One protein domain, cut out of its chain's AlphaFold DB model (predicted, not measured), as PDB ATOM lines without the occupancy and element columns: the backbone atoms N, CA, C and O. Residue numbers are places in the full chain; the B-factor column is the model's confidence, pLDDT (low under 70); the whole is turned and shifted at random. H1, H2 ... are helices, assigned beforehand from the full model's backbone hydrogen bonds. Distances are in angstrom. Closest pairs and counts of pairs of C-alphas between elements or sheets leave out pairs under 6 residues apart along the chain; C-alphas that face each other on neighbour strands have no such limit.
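AT A GLANCE: This is residues 9 to 89 of the 184 residues of an uncharacterized protein of Azospirillum lipoferum (UniProt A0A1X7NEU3). Three helices folded back and forth, H1 beside H2 and H2 beside H3, make a small body, and the long helix H4 crosses H1 steeply on the side away from H2. The far end of H4 and the last residues, 81 to 89, stick out from this body and add to its length. The printed part has 81 residues with four named helices, in the order H1, H2, H3, H4, and no named strand; the class is all helix. It is compact, with a radius of gyration of the C-alphas of 13.2 A, and elongated, spanning 42 by 27 by 18 A.

IN THESE COORDINATES: H1 is residues 9 to 23, 21.5 A long from first to last C-alpha, and begins at C-alpha 9 (-35.460, -29.033, 34.479). H2 is residues 30 to 45, 22.2 A. H3 is residues 48 to 60, 18.9 A. H4, residues 63 to 87, is the longest at 36.2 A and ends at C-alpha 87 (-19.286, -18.425, 32.338).

HOW THE PARTS SIT: H1 and H2 form a helical hairpin with a shallow tilt of 28 degrees; their closest C-alphas, of Ala 18 and Ala 36, are 5.6 A apart. H2 and H3 form another, at 15 degrees, closest at the C-alphas of Ala 42 and Glu 50, 4.8 A. H1 and H3 are near each other. H4 touches H1 with residues 69 to 77 alone, at a steep tilt of 62 degrees, opposite ways; the closest C-alphas, of Ala 20 and Ala 73, are 5.1 A apart. H3 and H4 are close but not clearly touching, and H2 and H4 are apart. In H1, H2, H3 and H4 every O i to N i+4 pair is within hydrogen-bond range.

THE WHOLE: The C-alphas farthest apart, of Gly 28 and Thr 89, are 43.1 A apart. The printed part has no cut and no long link. Mean pLDDT of the printed part is 88.8; residues 84 to 89 are under 70.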
ATOM      1  N   HIS A   9     -36.368 -28.174  35.243       91.50
ATOM      2  CA  HIS A   9     -35.460 -29.033  34.479       91.50
ATOM      3  C   HIS A   9     -36.133 -29.598  33.229       91.50
ATOM      4  O   HIS A   9     -35.523 -29.634  32.159       91.50
ATOM      5  N   THR A  10     -37.407 -29.981  33.326       92.94
ATOM      6  CA  THR A  10     -38.176 -30.402  32.151       92.94
ATOM      7  C   THR A  10     -38.343 -29.268  31.144       92.94
ATOM      8  O   THR A  10     -38.188 -29.500  29.947       92.94
ATOM      9  N   LEU A  11     -38.598 -28.034  31.589       94.19
ATOM     10  CA  LEU A  11     -38.686 -26.880  30.685       94.19
ATOM     11  C   LEU A  11     -37.359 -26.603  29.967       94.19
ATOM     12  O   LEU A  11     -37.355 -26.350  28.761       94.19
ATOM     13  N   GLU A  12     -36.235 -26.705  30.674       93.56
ATOM     14  CA  GLU A  12     -34.906 -26.579  30.073       93.56
ATOM     15  C   GLU A  12     -34.658 -27.683  29.035       93.56
ATOM     16  O   GLU A  12     -34.265 -27.398  27.901       93.56
ATOM     17  N   ALA A  13     -34.976 -28.937  29.373       94.00
ATOM     18  CA  ALA A  13     -34.862 -30.064  28.451       94.00
ATOM     19  C   ALA A  13     -35.738 -29.883  27.198       94.00
ATOM     20  O   ALA A  13     -35.281 -30.151  26.084       94.00
ATOM     21  N   ILE A  14     -36.966 -29.375  27.353       94.38
ATOM     22  CA  ILE A  14     -37.861 -29.036  26.234       94.38
ATOM     23  C   ILE A  14     -37.231 -27.954  25.354       94.38
ATOM     24  O   ILE A  14     -37.238 -28.092  24.132       94.38
ATOM     25  N   ALA A  15     -36.638 -26.915  25.945       93.19
ATOM     26  CA  ALA A  15     -35.987 -25.844  25.194       93.19
ATOM     27  C   ALA A  15     -34.742 -26.330  24.430       93.19
ATOM     28  O   ALA A  15     -34.455 -25.854  23.329       93.19
ATOM     29  N   VAL A  16     -33.972 -27.268  24.990       95.12
ATOM     30  CA  VAL A  16     -32.867 -27.928  24.269       95.12
ATOM     31  C   VAL A  16     -33.410 -28.763  23.109       95.12
ATOM     32  O   VAL A  16     -32.904 -28.679  21.992       95.12
ATOM     33  N   LEU A  17     -34.465 -29.541  23.351       94.19
ATOM     34  CA  LEU A  17     -35.067 -30.386  22.326       94.19
ATOM     35  C   LEU A  17     -35.662 -29.557  21.180       94.19
ATOM     36  O   LEU A  17     -35.457 -29.902  20.020       94.19
ATOM     37  N   ALA A  18     -36.345 -28.452  21.480       94.00
ATOM     38  CA  ALA A  18     -36.904 -27.549  20.476       94.00
ATOM     39  C   ALA A  18     -35.811 -26.992  19.550       94.00
ATOM     40  O   ALA A  18     -35.942 -27.062  18.328       94.00
ATOM     41  N   ARG A  19     -34.684 -26.545  20.122       93.00
ATOM     42  CA  ARG A  19     -33.519 -26.063  19.359       93.00
ATOM     43  C   ARG A  19     -32.913 -27.152  18.469       93.00
ATOM     44  O   ARG A  19     -32.613 -26.890  17.304       93.00
ATOM     45  N   ALA A  20     -32.804 -28.378  18.975       94.50
ATOM     46  CA  ALA A  20     -32.333 -29.511  18.183       94.50
ATOM     47  C   ALA A  20     -33.275 -29.831  17.006       94.50
ATOM     48  O   ALA A  20     -32.812 -30.044  15.886       94.50
ATOM     49  N   VAL A  21     -34.595 -29.808  17.232       93.75
ATOM     50  CA  VAL A  21     -35.612 -30.027  16.189       93.75
ATOM     51  C   VAL A  21     -35.558 -28.940  15.116       93.75
ATOM     52  O   VAL A  21     -35.673 -29.249  13.933       93.75
ATOM     53  N   GLU A  22     -35.368 -27.678  15.501       91.44
ATOM     54  CA  GLU A  22     -35.258 -26.566  14.551       91.44
ATOM     55  C   GLU A  22     -34.026 -26.677  13.650       91.44
ATOM     56  O   GLU A  22     -34.101 -26.321  12.473       91.44
ATOM     57  N   ARG A  23     -32.914 -27.207  14.171       90.31
ATOM     58  CA  ARG A  23     -31.678 -27.407  13.401       90.31
ATOM     59  C   ARG A  23     -31.736 -28.595  12.450       90.31
ATOM     60  O   ARG A  23     -31.219 -28.495  11.344       90.31
ATOM     61  N   GLU A  24     -32.375 -29.687  12.858       92.06
ATOM     62  CA  GLU A  24     -32.567 -30.878  12.012       92.06
ATOM     63  C   GLU A  24     -33.758 -30.743  11.050       92.06
ATOM     64  O   GLU A  24     -34.057 -31.652  10.274       92.06
ATOM     65  N   ARG A  25     -34.483 -29.620  11.104       88.12
ATOM     66  CA  ARG A  25     -35.718 -29.429  10.352       88.12
ATOM     67  C   ARG A  25     -35.487 -29.550   8.848       88.12
ATOM     68  O   ARG A  25     -34.819 -28.725   8.229       88.12
ATOM     69  N   VAL A  26     -36.187 -30.507   8.245       85.44
ATOM     70  CA  VAL A  26     -36.232 -30.679   6.792       85.44
ATOM     71  C   VAL A  26     -37.351 -29.807   6.197       85.44
ATOM     72  O   VAL A  26     -38.499 -29.879   6.655       85.44
ATOM     73  N   PRO A  27     -37.068 -28.966   5.184       81.88
ATOM     74  CA  PRO A  27     -38.105 -28.223   4.474       81.88
ATOM     75  C   PRO A  27     -39.147 -29.168   3.858       81.88
ATOM     76  O   PRO A  27     -38.800 -30.173   3.254       81.88
ATOM     77  N   GLY A  28     -40.432 -28.833   3.998       84.56
ATOM     78  CA  GLY A  28     -41.539 -29.611   3.424       84.56
ATOM     79  C   GLY A  28     -42.127 -30.695   4.334       84.56
ATOM     80  O   GLY A  28     -43.252 -31.117   4.090       84.56
ATOM     81  N   VAL A  29     -41.448 -31.075   5.421       88.75
ATOM     82  CA  VAL A  29     -41.967 -32.067   6.378       88.75
ATOM     83  C   VAL A  29     -42.784 -31.359   7.468       88.75
ATOM     84  O   VAL A  29     -42.270 -30.523   8.222       88.75
ATOM     85  N   LEU A  30     -44.088 -31.647   7.525       91.44
ATOM     86  CA  LEU A  30     -45.038 -30.958   8.406       91.44
ATOM     87  C   LEU A  30     -44.807 -31.316   9.879       91.44
ATOM     88  O   LEU A  30     -44.923 -30.457  10.755       91.44
ATOM     89  N   GLU A  31     -44.433 -32.557  10.146       92.38
ATOM     90  CA  GLU A  31     -44.266 -33.144  11.470       92.38
ATOM     91  C   GLU A  31     -43.198 -32.400  12.278       92.38
ATOM     92  O   GLU A  31     -43.406 -32.137  13.458       92.38
ATOM     93  N   PHE A  32     -42.106 -31.950  11.645       92.88
ATOM     94  CA  PHE A  32     -41.103 -31.107  12.311       92.88
ATOM     95  C   PHE A  32     -41.678 -29.764  12.750       92.88
ATOM     96  O   PHE A  32     -41.376 -29.285  13.839       92.88
ATOM     97  N   ARG A  33     -42.520 -29.144  11.912       92.75
ATOM     98  CA  ARG A  33     -43.173 -27.874  12.258       92.75
ATOM     99  C   ARG A  33     -44.159 -28.066  13.399       92.75
ATOM    100  O   ARG A  33     -44.203 -27.238  14.303       92.75
ATOM    101  N   MET A  34     -44.945 -29.138  13.348       94.38
ATOM    102  CA  MET A  34     -45.896 -29.477  14.403       94.38
ATOM    103  C   MET A  34     -45.175 -29.766  15.718       94.38
ATOM    104  O   MET A  34     -45.576 -29.236  16.748       94.38
ATOM    105  N   LEU A  35     -44.081 -30.529  15.674       94.81
ATOM    106  CA  LEU A  35     -43.276 -30.848  16.846       94.81
ATOM    107  C   LEU A  35     -42.651 -29.593  17.455       94.81
ATOM    108  O   LEU A  35     -42.803 -29.372  18.652       94.81
ATOM    109  N   ALA A  36     -41.997 -28.753  16.647       93.12
ATOM    110  CA  ALA A  36     -41.394 -27.508  17.127       93.12
ATOM    111  C   ALA A  36     -42.446 -26.586  17.765       93.12
ATOM    112  O   ALA A  36     -42.256 -26.089  18.873       93.12
ATOM    113  N   ASN A  37     -43.606 -26.426  17.120       94.31
ATOM    114  CA  ASN A  37     -44.698 -25.622  17.664       94.31
ATOM    115  C   ASN A  37     -45.261 -26.202  18.969       94.31
ATOM    116  O   ASN A  37     -45.526 -25.441  19.895       94.31
ATOM    117  N   ALA A  38     -45.450 -27.521  19.054       95.06
ATOM    118  CA  ALA A  38     -45.956 -28.175  20.259       95.06
ATOM    119  C   ALA A  38     -44.958 -28.067  21.426       95.06
ATOM    120  O   ALA A  38     -45.365 -27.804  22.554       95.06
ATOM    121  N   LEU A  39     -43.653 -28.200  21.161       94.75
ATOM    122  CA  LEU A  39     -42.606 -28.000  22.169       94.75
ATOM    123  C   LEU A  39     -42.568 -26.550  22.669       94.75
ATOM    124  O   LEU A  39     -42.515 -26.331  23.877       94.75
ATOM    125  N   ASN A  40     -42.672 -25.567  21.769       94.44
ATOM    126  CA  ASN A  40     -42.715 -24.151  22.146       94.44
ATOM    127  C   ASN A  40     -43.968 -23.830  22.979       94.44
ATOM    128  O   ASN A  40     -43.864 -23.232  24.046       94.44
ATOM    129  N   ARG A  41     -45.142 -24.339  22.582       93.75
ATOM    130  CA  ARG A  41     -46.372 -24.208  23.384       93.75
ATOM    131  C   ARG A  41     -46.257 -24.878  24.748       93.75
ATOM    132  O   ARG A  41     -46.761 -24.331  25.728       93.75
ATOM    133  N   ALA A  42     -45.609 -26.038  24.833       93.38
ATOM    134  CA  ALA A  42     -45.368 -26.715  26.105       93.38
ATOM    135  C   ALA A  42     -44.443 -25.898  27.018       93.38
ATOM    136  O   ALA A  42     -44.704 -25.821  28.220       93.38
ATOM    137  N   ALA A  43     -43.421 -25.246  26.459       92.31
ATOM    138  CA  ALA A  43     -42.533 -24.358  27.202       92.31
ATOM    139  C   ALA A  43     -43.260 -23.095  27.705       92.31
ATOM    140  O   ALA A  43     -43.136 -22.745  28.881       92.31
ATOM    141  N   ASP A  44     -44.071 -22.465  26.851       92.50
ATOM    142  CA  ASP A  44     -44.796 -21.229  27.172       92.50
ATOM    143  C   ASP A  44     -45.920 -21.462  28.191       92.50
ATOM    144  O   ASP A  44     -46.044 -20.748  29.187       92.50
ATOM    145  N   SER A  45     -46.743 -22.487  27.960       91.75
ATOM    146  CA  SER A  45     -47.898 -22.805  28.812       91.75
ATOM    147  C   SER A  45     -47.531 -23.593  30.070       91.75
ATOM    148  O   SER A  45     -48.358 -23.718  30.975       91.75
ATOM    149  N   ARG A  46     -46.320 -24.170  30.113       93.12
ATOM    150  CA  ARG A  46     -45.856 -25.114  31.145       93.12
ATOM    151  C   ARG A  46     -46.826 -26.277  31.377       93.12
ATOM    152  O   ARG A  46     -46.913 -26.811  32.485       93.12
ATOM    153  N   SER A  47     -47.578 -26.650  30.340       90.44
ATOM    154  CA  SER A  47     -48.624 -27.663  30.409       90.44
ATOM    155  C   SER A  47     -48.105 -29.040  30.010       90.44
ATOM    156  O   SER A  47     -47.605 -29.243  28.902       90.44
ATOM    157  N   GLU A  48     -48.337 -30.038  30.863       90.81
ATOM    158  CA  GLU A  48     -48.094 -31.443  30.518       90.81
ATOM    159  C   GLU A  48     -48.922 -31.931  29.324       90.81
ATOM    160  O   GLU A  48     -48.538 -32.887  28.647       90.81
ATOM    161  N   ARG A  49     -50.087 -31.322  29.070       91.88
ATOM    162  CA  ARG A  49     -50.948 -31.714  27.950       91.88
ATOM    163  C   ARG A  49     -50.258 -31.435  26.617       91.88
ATOM    164  O   ARG A  49     -50.223 -32.320  25.767       91.88
ATOM    165  N   GLU A  50     -49.691 -30.242  26.474       92.12
ATOM    166  CA  GLU A  50     -48.929 -29.834  25.290       92.12
ATOM    167  C   GLU A  50     -47.674 -30.705  25.133       92.12
ATOM    168  O   GLU A  50     -47.363 -31.167  24.037       92.12
ATOM    169  N   LEU A  51     -47.004 -31.049  26.241       93.38
ATOM    170  CA  LEU A  51     -45.865 -31.971  26.208       93.38
ATOM    171  C   LEU A  51     -46.266 -33.378  25.724       93.38
ATOM    172  O   LEU A  51     -45.551 -33.996  24.933       93.38
ATOM    173  N   LYS A  52     -47.426 -33.890  26.154       94.81
ATOM    174  CA  LYS A  52     -47.969 -35.173  25.671       94.81
ATOM    175  C   LYS A  52     -48.311 -35.120  24.184       94.81
ATOM    176  O   LYS A  52     -48.143 -36.126  23.494       94.81
ATOM    177  N   GLU A  53     -48.780 -33.982  23.683       94.69
ATOM    178  CA  GLU A  53     -49.006 -33.771  22.253       94.69
ATOM    179  C   GLU A  53     -47.688 -33.769  21.474       94.69
ATOM    180  O   GLU A  53     -47.548 -34.541  20.524       94.69
ATOM    181  N   ALA A  54     -46.683 -33.023  21.937       95.06
ATOM    182  CA  ALA A  54     -45.344 -33.037  21.354       95.06
ATOM    183  C   ALA A  54     -44.764 -34.462  21.305       95.06
ATOM    184  O   ALA A  54     -44.251 -34.894  20.274       95.06
ATOM    185  N   ALA A  55     -44.930 -35.247  22.375       94.69
ATOM    186  CA  ALA A  55     -44.500 -36.643  22.413       94.69
ATOM    187  C   ALA A  55     -45.241 -37.535  21.398       94.69
ATOM    188  O   ALA A  55     -44.661 -38.494  20.883       94.69
ATOM    189  N   ARG A  56     -46.515 -37.252  21.097       96.25
ATOM    190  CA  ARG A  56     -47.266 -37.970  20.053       96.25
ATOM    191  C   ARG A  56     -46.735 -37.633  18.667       96.25
ATOM    192  O   ARG A  56     -46.461 -38.559  17.913       96.25
ATOM    193  N   VAL A  57     -46.527 -36.352  18.364       95.75
ATOM    194  CA  VAL A  57     -45.960 -35.914  17.076       95.75
ATOM    195  C   VAL A  57     -44.537 -36.444  16.899       95.75
ATOM    196  O   VAL A  57     -44.170 -36.924  15.834       95.75
ATOM    197  N   PHE A  58     -43.734 -36.466  17.963       94.12
ATOM    198  CA  PHE A  58     -42.400 -37.055  17.899       94.12
ATOM    199  C   PHE A  58     -42.442 -38.536  17.503       94.12
ATOM    200  O   PHE A  58     -41.573 -39.003  16.777       94.12
ATOM    201  N   LYS A  59     -43.459 -39.293  17.932       95.00
ATOM    202  CA  LYS A  59     -43.593 -40.712  17.572       95.00
ATOM    203  C   LYS A  59     -43.957 -40.939  16.105       95.00
ATOM    204  O   LYS A  59     -43.633 -42.017  15.615       95.00
ATOM    205  N   THR A  60     -44.592 -39.975  15.437       94.44
ATOM    206  CA  THR A  60     -44.949 -40.081  14.011       94.44
ATOM    207  C   THR A  60     -43.775 -39.783  13.086       94.44
ATOM    208  O   THR A  60     -43.828 -40.150  11.918       94.44
ATOM    209  N   LEU A  61     -42.714 -39.146  13.595       92.38
ATOM    210  CA  LEU A  61     -41.479 -38.954  12.843       92.38
ATOM    211  C   LEU A  61     -40.809 -40.290  12.514       92.38
ATOM    212  O   LEU A  61     -40.845 -41.246  13.297       92.38
ATOM    213  N   GLU A  62     -40.128 -40.304  11.372       92.25
ATOM    214  CA  GLU A  62     -39.328 -41.434  10.923       92.25
ATOM    215  C   GLU A  62     -38.262 -41.805  11.972       92.25
ATOM    216  O   GLU A  62     -37.651 -40.913  12.579       92.25
ATOM    217  N   PRO A  63     -38.018 -43.105  12.229       94.00
ATOM    218  CA  PRO A  63     -37.090 -43.550  13.266       94.00
ATOM    219  C   PRO A  63     -35.695 -42.933  13.150       94.00
ATOM    220  O   PRO A  63     -35.143 -42.531  14.174       94.00
ATOM    221  N   GLU A  64     -35.155 -42.800  11.941       92.50
ATOM    222  CA  GLU A  64     -33.827 -42.218  11.718       92.50
ATOM    223  C   GLU A  64     -33.763 -40.746  12.136       92.50
ATOM    224  O   GLU A  64     -32.821 -40.317  12.804       92.50
ATOM    225  N   LEU A  65     -34.803 -39.974  11.812       91.88
ATOM    226  CA  LEU A  65     -34.899 -38.561  12.172       91.88
ATOM    227  C   LEU A  65     -35.024 -38.379  13.686       91.88
ATOM    228  O   LEU A  65     -34.392 -37.493  14.259       91.88
ATOM    229  N   ARG A  66     -35.776 -39.257  14.361       94.44
ATOM    230  CA  ARG A  66     -35.868 -39.250  15.830       94.44
ATOM    231  C   ARG A  66     -34.510 -39.470  16.486       94.44
ATOM    232  O   ARG A  66     -34.198 -38.783  17.456       94.44
ATOM    233  N   ILE A  67     -33.710 -40.400  15.959       94.81
ATOM    234  CA  ILE A  67     -32.361 -40.676  16.473       94.81
ATOM    235  C   ILE A  67     -31.480 -39.435  16.316       94.81
ATOM    236  O   ILE A  67     -30.915 -38.976  17.309       94.81
ATOM    237  N   ARG A  68     -31.445 -38.829  15.122       93.81
ATOM    238  CA  ARG A  68     -30.652 -37.613  14.860       93.81
ATOM    239  C   ARG A  68     -31.032 -36.459  15.785       93.81
ATOM    240  O   ARG A  68     -30.155 -35.849  16.392       93.81
ATOM    241  N   ILE A  69     -32.331 -36.206  15.965       94.12
ATOM    242  CA  ILE A  69     -32.827 -35.168  16.883       94.12
ATOM    243  C   ILE A  69     -32.337 -35.429  18.312       94.12
ATOM    244  O   ILE A  69     -31.878 -34.505  18.984       94.12
ATOM    245  N   VAL A  70     -32.411 -36.674  18.792       94.75
ATOM    246  CA  VAL A  70     -31.986 -37.029  20.156       94.75
ATOM    247  C   VAL A  70     -30.474 -36.891  20.327       94.75
ATOM    248  O   VAL A  70     -30.023 -36.351  21.338       94.75
ATOM    249  N   GLU A  71     -29.678 -37.350  19.363       95.25
ATOM    250  CA  GLU A  71     -28.219 -37.187  19.386       95.25
ATOM    251  C   GLU A  71     -27.821 -35.710  19.387       95.25
ATOM    252  O   GLU A  71     -26.988 -35.285  20.195       95.25
ATOM    253  N   ARG A  72     -28.480 -34.903  18.551       92.56
ATOM    254  CA  ARG A  72     -28.277 -33.455  18.495       92.56
ATOM    255  C   ARG A  72     -28.657 -32.780  19.808       92.56
ATOM    256  O   ARG A  72     -27.866 -31.981  20.311       92.56
ATOM    257  N   ALA A  73     -29.808 -33.125  20.384       94.31
ATOM    258  CA  ALA A  73     -30.272 -32.589  21.663       94.31
ATOM    259  C   ALA A  73     -29.302 -32.926  22.803       94.31
ATOM    260  O   ALA A  73     -28.952 -32.051  23.592       94.31
ATOM    261  N   LYS A  74     -28.785 -34.161  22.852       93.62
ATOM    262  CA  LYS A  74     -27.737 -34.548  23.812       93.62
ATOM    263  C   LYS A  74     -26.470 -33.720  23.620       93.62
ATOM    264  O   LYS A  74     -25.930 -33.190  24.589       93.62
ATOM    265  N   ALA A  75     -26.006 -33.571  22.379       91.88
ATOM    266  CA  ALA A  75     -24.827 -32.763  22.080       91.88
ATOM    267  C   ALA A  75     -25.018 -31.288  22.484       91.88
ATOM    268  O   ALA A  75     -24.084 -30.663  22.984       91.88
ATOM    269  N   GLU A  76     -26.220 -30.736  22.309       89.56
ATOM    270  CA  GLU A  76     -26.554 -29.376  22.741       89.56
ATOM    271  C   GLU A  76     -26.643 -29.225  24.256       89.56
ATOM    272  O   GLU A  76     -26.122 -28.246  24.787       89.56
ATOM    273  N   ALA A  77     -27.229 -30.194  24.961       90.44
ATOM    274  CA  ALA A  77     -27.245 -30.207  26.421       90.44
ATOM    275  C   ALA A  77     -25.813 -30.226  26.980       90.44
ATOM    276  O   ALA A  77     -25.455 -29.418  27.836       90.44
ATOM    277  N   HIS A  78     -24.943 -31.083  26.432       88.12
ATOM    278  CA  HIS A  78     -23.535 -31.120  26.825       88.12
ATOM    279  C   HIS A  78     -22.791 -29.817  26.500       88.12
ATOM    280  O   HIS A  78     -21.950 -29.383  27.289       88.12
ATOM    281  N   ALA A  79     -23.090 -29.183  25.364       85.38
ATOM    282  CA  ALA A  79     -22.512 -27.889  25.015       85.38
ATOM    283  C   ALA A  79     -22.954 -26.782  25.987       85.38
ATOM    284  O   ALA A  79     -22.121 -25.975  26.392       85.38
ATOM    285  N   GLN A  80     -24.220 -26.778  26.415       81.12
ATOM    286  CA  GLN A  80     -24.745 -25.808  27.384       81.12
ATOM    287  C   GLN A  80     -24.115 -25.974  28.767       81.12
ATOM    288  O   GLN A  80     -23.695 -24.985  29.356       81.12
ATOM    289  N   VAL A  81     -23.929 -27.209  29.244       80.06
ATOM    290  CA  VAL A  81     -23.214 -27.468  30.510       80.06
ATOM    291  C   VAL A  81     -21.760 -26.990  30.438       80.06
ATOM    292  O   VAL A  81     -21.240 -26.416  31.394       80.06
ATOM    293  N   ARG A  82     -21.088 -27.193  29.296       73.81
ATOM    294  CA  ARG A  82     -19.715 -26.703  29.088       73.81
ATOM    295  C   ARG A  82     -19.648 -25.175  29.047       73.81
ATOM    296  O   ARG A  82     -18.738 -24.613  29.646       73.81
ATOM    297  N   ALA A  83     -20.602 -24.522  28.387       72.38
ATOM    298  CA  ALA A  83     -20.677 -23.064  28.307       72.38
ATOM    299  C   ALA A  83     -21.018 -22.426  29.665       72.38
ATOM    300  O   ALA A  83     -20.305 -21.535  30.107       72.38
ATOM    301  N   GLY A  84     -22.013 -22.952  30.388       60.94
ATOM    302  CA  GLY A  84     -22.364 -22.474  31.731       60.94
ATOM    303  C   GLY A  84     -21.238 -22.667  32.755       60.94
ATOM    304  O   GLY A  84     -21.080 -21.859  33.666       60.94
ATOM    305  N   ARG A  85     -20.392 -23.692  32.578       58.41
ATOM    306  CA  ARG A  85     -19.172 -23.871  33.382       58.41
ATOM    307  C   ARG A  85     -18.067 -22.869  33.020       58.41
ATOM    308  O   ARG A  85     -17.298 -22.494  33.899       58.41
ATOM    309  N   ALA A  86     -17.981 -22.438  31.762       53.91
ATOM    310  CA  ALA A  86     -17.035 -21.406  31.341       53.91
ATOM    311  C   ALA A  86     -17.455 -20.013  31.848       53.91
ATOM    312  O   ALA A  86     -16.613 -19.284  32.367       53.91
ATOM    313  N   ASP A  87     -18.754 -19.694  31.817       45.19
ATOM    314  CA  ASP A  87     -19.286 -18.425  32.338       45.19
ATOM    315  C   ASP A  87     -19.199 -18.319  33.872       45.19
ATOM    316  O   ASP A  87     -18.994 -17.230  34.406       45.19
ATOM    317  N   ALA A  88     -19.236 -19.442  34.598       47.16
ATOM    318  CA  ALA A  88     -19.004 -19.472  36.047       47.16
ATOM    319  C   ALA A  88     -17.540 -19.186  36.462       47.16
ATOM    320  O   ALA A  88     -17.253 -19.108  37.655       47.16
ATOM    321  N   THR A  89     -16.616 -19.020  35.505       43.38
ATOM    322  CA  THR A  89     -15.193 -18.711  35.762       43.38
ATOM    323  C   THR A  89     -14.823 -17.270  35.381       43.38
ATOM    324  O   THR A  89     -13.664 -16.980  35.100       43.38
TER     325      THR A  89